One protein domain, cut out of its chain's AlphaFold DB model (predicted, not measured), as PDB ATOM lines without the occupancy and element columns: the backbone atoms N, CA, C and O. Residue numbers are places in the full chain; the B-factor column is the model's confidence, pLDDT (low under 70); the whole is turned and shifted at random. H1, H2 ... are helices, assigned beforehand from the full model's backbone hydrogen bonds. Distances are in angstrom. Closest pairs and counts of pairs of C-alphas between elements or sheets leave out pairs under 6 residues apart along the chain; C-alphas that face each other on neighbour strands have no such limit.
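This is residues 18 to 67 of the 101 residues of an uncharacterized protein of Paraburkholderia rhynchosiae (UniProt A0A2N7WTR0). Little regular structure is present: two short helices, H1 then H2, sit crosswise near the middle of a chain made mostly of loops. Two loops, residues 36 to 48 and 55 to 67, fold back on themselves toward opposite ends of the long axis, with Gly 41 and Thr 61 at their far points. The printed part has 50 residues, 13 of them in the two named helices, with no named strand; the class is all helix. It is compact, with a radius of gyration of the C-alphas of 10.5 A, and elongated, spanning 35 by 21 by 16 A.

H1, residues 29 to 35, begins at C-alpha 29 (-87.959, 51.827, 95.282) and is 9.6 A long. H2, residues 49 to 54, is 8.8 A long and ends at C-alpha 54 (-76.086, 66.646, 95.411).

H1 and H2 are close but not clearly touching; their closest C-alphas, of His 35 and Met 52, are 6.8 A apart. Their lines are about perpendicular, at 88 degrees. In H1 and H2 every O i to N i+4 pair is within hydrogen-bond range. Residues 36 to 37 pair antiparallel with 45 to 46, and 58 to 59 with 65 to 66.

The C-alphas farthest apart, of Gly 41 and Thr 61, are 35.5 A apart. The printed part has no cut, and the link from H1 to H2 is long, 13 residues. The mean pLDDT of the printed part is 75.2; residues 38 to 44 are under 70.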
ATOM      1  N   GLU A  18     -81.914  47.078  98.748       81.75
ATOM      2  CA  GLU A  18     -80.455  47.190  98.757       81.75
ATOM      3  C   GLU A  18     -79.916  47.099  97.328       81.75
ATOM      4  O   GLU A  18     -80.432  46.372  96.474       81.75
ATOM      5  N   CYS A  19     -78.878  47.876  97.050       79.25
ATOM      6  CA  CYS A  19     -78.163  47.843  95.785       79.25
ATOM      7  C   CYS A  19     -77.081  46.749  95.800       79.25
ATOM      8  O   CYS A  19     -76.141  46.871  96.575       79.25
ATOM      9  N   PRO A  20     -77.099  45.748  94.899       75.00
ATOM     10  CA  PRO A  20     -76.099  44.670  94.908       75.00
ATOM     11  C   PRO A  20     -74.692  45.112  94.468       75.00
ATOM     12  O   PRO A  20     -73.735  44.369  94.626       75.00
ATOM     13  N   VAL A  21     -74.562  46.304  93.876       75.00
ATOM     14  CA  VAL A  21     -73.284  46.838  93.372       75.00
ATOM     15  C   VAL A  21     -72.603  47.726  94.409       75.00
ATOM     16  O   VAL A  21     -71.387  47.731  94.534       75.00
ATOM     17  N   CYS A  22     -73.403  48.507  95.124       74.62
ATOM     18  CA  CYS A  22     -72.946  49.570  96.003       74.62
ATOM     19  C   CYS A  22     -73.279  49.318  97.476       74.62
ATOM     20  O   CYS A  22     -72.803  50.051  98.333       74.62
ATOM     21  N   LEU A  23     -74.085  48.288  97.761       79.56
ATOM     22  CA  LEU A  23     -74.476  47.823  99.097       79.56
ATOM     23  C   LEU A  23     -75.106  48.915  99.972       79.56
ATOM     24  O   LEU A  23     -75.105  48.841 101.196       79.56
ATOM     25  N   LEU A  24     -75.659  49.948  99.330       80.81
ATOM     26  CA  LEU A  24     -76.352  51.026 100.014       80.81
ATOM     27  C   LEU A  24     -77.809  50.615 100.275       80.81
ATOM     28  O   LEU A  24     -78.478  50.141  99.344       80.81
ATOM     29  N   PRO A  25     -78.319  50.815 101.504       82.75
ATOM     30  CA  PRO A  25     -79.697  50.508 101.847       82.75
ATOM     31  C   PRO A  25     -80.623  51.700 101.550       82.75
ATOM     32  O   PRO A  25     -80.352  52.848 101.907       82.75
ATOM     33  N   PHE A  26     -81.759  51.428 100.917       82.88
ATOM     34  CA  PHE A  26     -82.768  52.403 100.504       82.88
ATOM     35  C   PHE A  26     -84.096  52.106 101.184       82.88
ATOM     36  O   PHE A  26     -84.520  50.956 101.258       82.88
ATOM     37  N   ASN A  27     -84.797  53.148 101.622       77.88
ATOM     38  CA  ASN A  27     -86.113  52.990 102.251       77.88
ATOM     39  C   ASN A  27     -87.270  52.953 101.233       77.88
ATOM     40  O   ASN A  27     -88.440  52.916 101.612       77.88
ATOM     41  N   SER A  28     -86.975  53.100  99.937       74.94
ATOM     42  CA  SER A  28     -87.994  53.141  98.886       74.94
ATOM     43  C   SER A  28     -87.434  52.776  97.515       74.94
ATOM     44  O   SER A  28     -86.357  53.234  97.123       74.94
ATOM     45  N   THR A  29     -88.247  52.094  96.704       79.06
ATOM     46  CA  THR A  29     -87.959  51.827  95.282       79.06
ATOM     47  C   THR A  29     -87.751  53.116  94.472       79.06
ATOM     48  O   THR A  29     -86.935  53.147  93.556       79.06
ATOM     49  N   ALA A  30     -88.418  54.219  94.834       77.56
ATOM     50  CA  ALA A  30     -88.215  55.520  94.189       77.56
ATOM     51  C   ALA A  30     -86.795  56.083  94.405       77.56
ATOM     52  O   ALA A  30     -86.211  56.650  93.480       77.56
ATOM     53  N   ALA A  31     -86.223  55.894  95.600       77.31
ATOM     54  CA  ALA A  31     -84.842  56.275  95.895       77.31
ATOM     55  C   ALA A  31     -83.860  55.398  95.114       77.31
ATOM     56  O   ALA A  31     -82.927  55.907  94.499       77.31
ATOM     57  N   PHE A  32     -84.138  54.097  95.036       78.38
ATOM     58  CA  PHE A  32     -83.341  53.149  94.261       78.38
ATOM     59  C   PHE A  32     -83.327  53.459  92.753       78.38
ATOM     60  O   PHE A  32     -82.278  53.389  92.107       78.38
ATOM     61  N   SER A  33     -84.472  53.846  92.185       76.88
ATOM     62  CA  SER A  33     -84.565  54.266  90.781       76.88
ATOM     63  C   SER A  33     -83.824  55.575  90.510       76.88
ATOM     64  O   SER A  33     -83.231  55.706  89.449       76.88
ATOM     65  N   LYS A  34     -83.809  56.522  91.459       76.81
ATOM     66  CA  LYS A  34     -82.991  57.745  91.360       76.81
ATOM     67  C   LYS A  34     -81.498  57.488  91.565       76.81
ATOM     68  O   LYS A  34     -80.674  58.209  91.009       76.81
ATOM     69  N   HIS A  35     -81.141  56.500  92.375       78.62
ATOM     70  CA  HIS A  35     -79.754  56.140  92.638       78.62
ATOM     71  C   HIS A  35     -79.075  55.503  91.418       78.62
ATOM     72  O   HIS A  35     -77.909  55.782  91.134       78.62
ATOM     73  N   LYS A  36     -79.804  54.667  90.671       75.06
ATOM     74  CA  LYS A  36     -79.308  54.139  89.400       75.06
ATOM     75  C   LYS A  36     -79.337  55.239  88.347       75.06
ATOM     76  O   LYS A  36     -80.397  55.734  87.986       75.06
ATOM     77  N   THR A  37     -78.160  55.591  87.852       71.12
ATOM     78  CA  THR A  37     -77.980  56.542  86.759       71.12
ATOM     79  C   THR A  37     -77.415  55.823  85.534       71.12
ATOM     80  O   THR A  37     -76.862  54.724  85.622       71.12
ATOM     81  N   GLY A  38     -77.579  56.430  84.368       66.31
ATOM     82  CA  GLY A  38     -77.147  55.866  83.096       66.31
ATOM     83  C   GLY A  38     -78.299  55.340  82.247       66.31
ATOM     84  O   GLY A  38     -79.349  54.916  82.733       66.31
ATOM     85  N   GLU A  39     -78.076  55.402  80.944       58.50
ATOM     86  CA  GLU A  39     -79.061  55.066  79.927       58.50
ATOM     87  C   GLU A  39     -79.195  53.544  79.765       58.50
ATOM     88  O   GLU A  39     -78.254  52.775  80.004       58.50
ATOM     89  N   ILE A  40     -80.381  53.079  79.365       54.88
ATOM     90  CA  ILE A  40     -80.585  51.665  79.043       54.88
ATOM     91  C   ILE A  40     -79.750  51.347  77.795       54.88
ATOM     92  O   ILE A  40     -80.136  51.702  76.692       54.88
ATOM     93  N   GLY A  41     -78.610  50.676  77.984       54.50
ATOM     94  CA  GLY A  41     -77.710  50.258  76.900       54.50
ATOM     95  C   GLY A  41     -76.282  50.806  76.997       54.50
ATOM     96  O   GLY A  41     -75.392  50.238  76.377       54.50
ATOM     97  N   ALA A  42     -76.030  51.826  77.827       58.25
ATOM     98  CA  ALA A  42     -74.717  52.487  77.934       58.25
ATOM     99  C   ALA A  42     -73.965  52.205  79.255       58.25
ATOM    100  O   ALA A  42     -73.026  52.909  79.613       58.25
ATOM    101  N   GLY A  43     -74.370  51.161  79.988       58.19
ATOM    102  CA  GLY A  43     -73.781  50.792  81.278       58.19
ATOM    103  C   GLY A  43     -74.441  51.533  82.438       58.19
ATOM    104  O   GLY A  43     -74.060  52.643  82.797       58.19
ATOM    105  N   ARG A  44     -75.441  50.896  83.061       64.81
ATOM    106  CA  ARG A  44     -76.069  51.430  84.276       64.81
ATOM    107  C   ARG A  44     -75.011  51.534  85.375       64.81
ATOM    108  O   ARG A  44     -74.430  50.522  85.765       64.81
ATOM    109  N   ARG A  45     -74.782  52.743  85.882       72.94
ATOM    110  CA  ARG A  45     -73.864  53.028  86.989       72.94
ATOM    111  C   ARG A  45     -74.664  53.424  88.226       72.94
ATOM    112  O   ARG A  45     -75.751  53.992  88.156       72.94
ATOM    113  N   CYS A  46     -74.125  53.081  89.382       78.25
ATOM    114  CA  CYS A  46     -74.658  53.530  90.659       78.25
ATOM    115  C   CYS A  46     -74.077  54.917  90.949       78.25
ATOM    116  O   CYS A  46     -72.872  55.101  90.776       78.25
ATOM    117  N   ARG A  47     -74.908  55.880  91.365       72.94
ATOM    118  CA  ARG A  47     -74.400  57.167  91.867       72.94
ATOM    119  C   ARG A  47     -73.601  56.940  93.147       72.94
ATOM    120  O   ARG A  47     -73.962  56.088  93.958       72.94
ATOM    121  N   THR A  48     -72.523  57.691  93.332       76.44
ATOM    122  CA  THR A  48     -71.778  57.689  94.597       76.44
ATOM    123  C   THR A  48     -72.559  58.442  95.672       76.44
ATOM    124  O   THR A  48     -73.468  59.213  95.371       76.44
ATOM    125  N   VAL A  49     -72.189  58.241  96.937       77.88
ATOM    126  CA  VAL A  49     -72.773  58.942  98.095       77.88
ATOM    127  C   VAL A  49     -72.796  60.462  97.885       77.88
ATOM    128  O   VAL A  49     -73.826  61.092  98.106       77.88
ATOM    129  N   SER A  50     -71.700  61.038  97.387       75.62
ATOM    130  CA  SER A  50     -71.590  62.478  97.134       75.62
ATOM    131  C   SER A  50     -72.563  62.965  96.057       75.62
ATOM    132  O   SER A  50     -73.247  63.961  96.258       75.62
ATOM    133  N   GLU A  51     -72.700  62.228  94.950       80.25
ATOM    134  CA  GLU A  51     -73.676  62.562  93.901       80.25
ATOM    135  C   GLU A  51     -75.121  62.396  94.370       80.25
ATOM    136  O   GLU A  51     -76.033  63.067  93.891       80.25
ATOM    137  N   MET A  52     -75.360  61.471  95.296       78.00
ATOM    138  CA  MET A  52     -76.686  61.280  95.858       78.00
ATOM    139  C   MET A  52     -77.107  62.445  96.753       78.00
ATOM    140  O   MET A  52     -78.266  62.855  96.686       78.00
ATOM    141  N   LEU A  53     -76.174  62.976  97.545       79.62
ATOM    142  CA  LEU A  53     -76.382  64.177  98.354       79.62
ATOM    143  C   LEU A  53     -76.658  65.395  97.466       79.62
ATOM    144  O   LEU A  53     -77.627  66.112  97.710       79.62
ATOM    145  N   ASP A  54     -75.880  65.572  96.393       76.69
ATOM    146  CA  ASP A  54     -76.086  66.646  95.411       76.69
ATOM    147  C   ASP A  54     -77.452  66.540  94.706       76.69
ATOM    148  O   ASP A  54     -78.188  67.516  94.573       76.69
ATOM    149  N   ALA A  55     -77.883  65.317  94.381       74.31
ATOM    150  CA  ALA A  55     -79.208  65.039  93.824       74.31
ATOM    151  C   ALA A  55     -80.376  65.240  94.821       74.31
ATOM    152  O   ALA A  55     -81.529  64.921  94.493       74.31
ATOM    153  N   GLY A  56     -80.098  65.724  96.037       77.56
ATOM    154  CA  GLY A  56     -81.084  65.999  97.080       77.56
ATOM    155  C   GLY A  56     -81.630  64.744  97.760       77.56
ATOM    156  O   GLY A  56     -82.747  64.763  98.279       77.56
ATOM    157  N   MET A  57     -80.891  63.631  97.721       79.69
ATOM    158  CA  MET A  57     -81.171  62.461  98.552       79.69
ATOM    159  C   MET A  57     -80.391  62.570  99.853       79.69
ATOM    160  O   MET A  57     -79.274  63.073  99.885       79.69
ATOM    161  N   ALA A  58     -80.969  62.057 100.928       81.12
ATOM    162  CA  ALA A  58     -80.348  62.111 102.239       81.12
ATOM    163  C   ALA A  58     -80.439  60.759 102.932       81.12
ATOM    164  O   ALA A  58     -81.293  59.927 102.611       81.12
ATOM    165  N   VAL A  59     -79.543  60.551 103.889       81.94
ATOM    166  CA  VAL A  59     -79.546  59.377 104.755       81.94
ATOM    167  C   VAL A  59     -80.338  59.711 106.011       81.94
ATOM    168  O   VAL A  59     -80.084  60.711 106.676       81.94
ATOM    169  N   ASN A  60     -81.315  58.873 106.327       79.31
ATOM    170  CA  ASN A  60     -82.088  58.972 107.557       79.31
ATOM    171  C   ASN A  60     -81.235  58.530 108.780       79.31
ATOM    172  O   ASN A  60     -80.285  57.770 108.628       79.31
ATOM    173  N   THR A  61     -81.614  58.923 110.000       71.00
ATOM    174  CA  THR A  61     -81.210  58.385 111.322       71.00
ATOM    175  C   THR A  61     -81.003  56.871 111.362       71.00
ATOM    176  O   THR A  61     -80.115  56.377 112.049       71.00
ATOM    177  N   SER A  62     -81.800  56.129 110.596       70.31
ATOM    178  CA  SER A  62     -81.732  54.670 110.504       70.31
ATOM    179  C   SER A  62     -80.683  54.152 109.503       70.31
ATOM    180  O   SER A  62     -80.589  52.948 109.293       70.31
ATOM    181  N   GLY A  63     -79.922  55.034 108.850       77.00
ATOM    182  CA  GLY A  63     -78.900  54.684 107.860       77.00
ATOM    183  C   GLY A  63     -79.436  54.408 106.451       77.00
ATOM    184  O   GLY A  63     -78.687  53.920 105.613       77.00
ATOM    185  N   PHE A  64     -80.709  54.714 106.168       81.62
ATOM    186  CA  PHE A  64     -81.332  54.452 104.863       81.62
ATOM    187  C   PHE A  64     -81.391  55.697 103.985       81.62
ATOM    188  O   PHE A  64     -81.787  56.769 104.442       81.62
ATOM    189  N   TRP A  65     -81.107  55.524 102.697       83.50
ATOM    190  CA  TRP A  65     -81.255  56.571 101.693       83.50
ATOM    191  C   TRP A  65     -82.722  56.824 101.343       83.50
ATOM    192  O   TRP A  65     -83.469  55.904 100.976       83.50
ATOM    193  N   VAL A  66     -83.116  58.094 101.415       81.94
ATOM    194  CA  VAL A  66     -84.458  58.599 101.109       81.94
ATOM    195  C   VAL A  66     -84.402  59.745 100.098       81.94
ATOM    196  O   VAL A  66     -83.440  60.507 100.038       81.94
ATOM    197  N   THR A  67     -85.451  59.874  99.282       81.88
ATOM    198  CA  THR A  67     -85.586  60.970  98.302       81.88
ATOM    199  C   THR A  67     -86.099  62.271  98.904       81.88
ATOM    200  O   THR A  67     -86.012  63.308  98.252       81.88
TER     201      THR A  67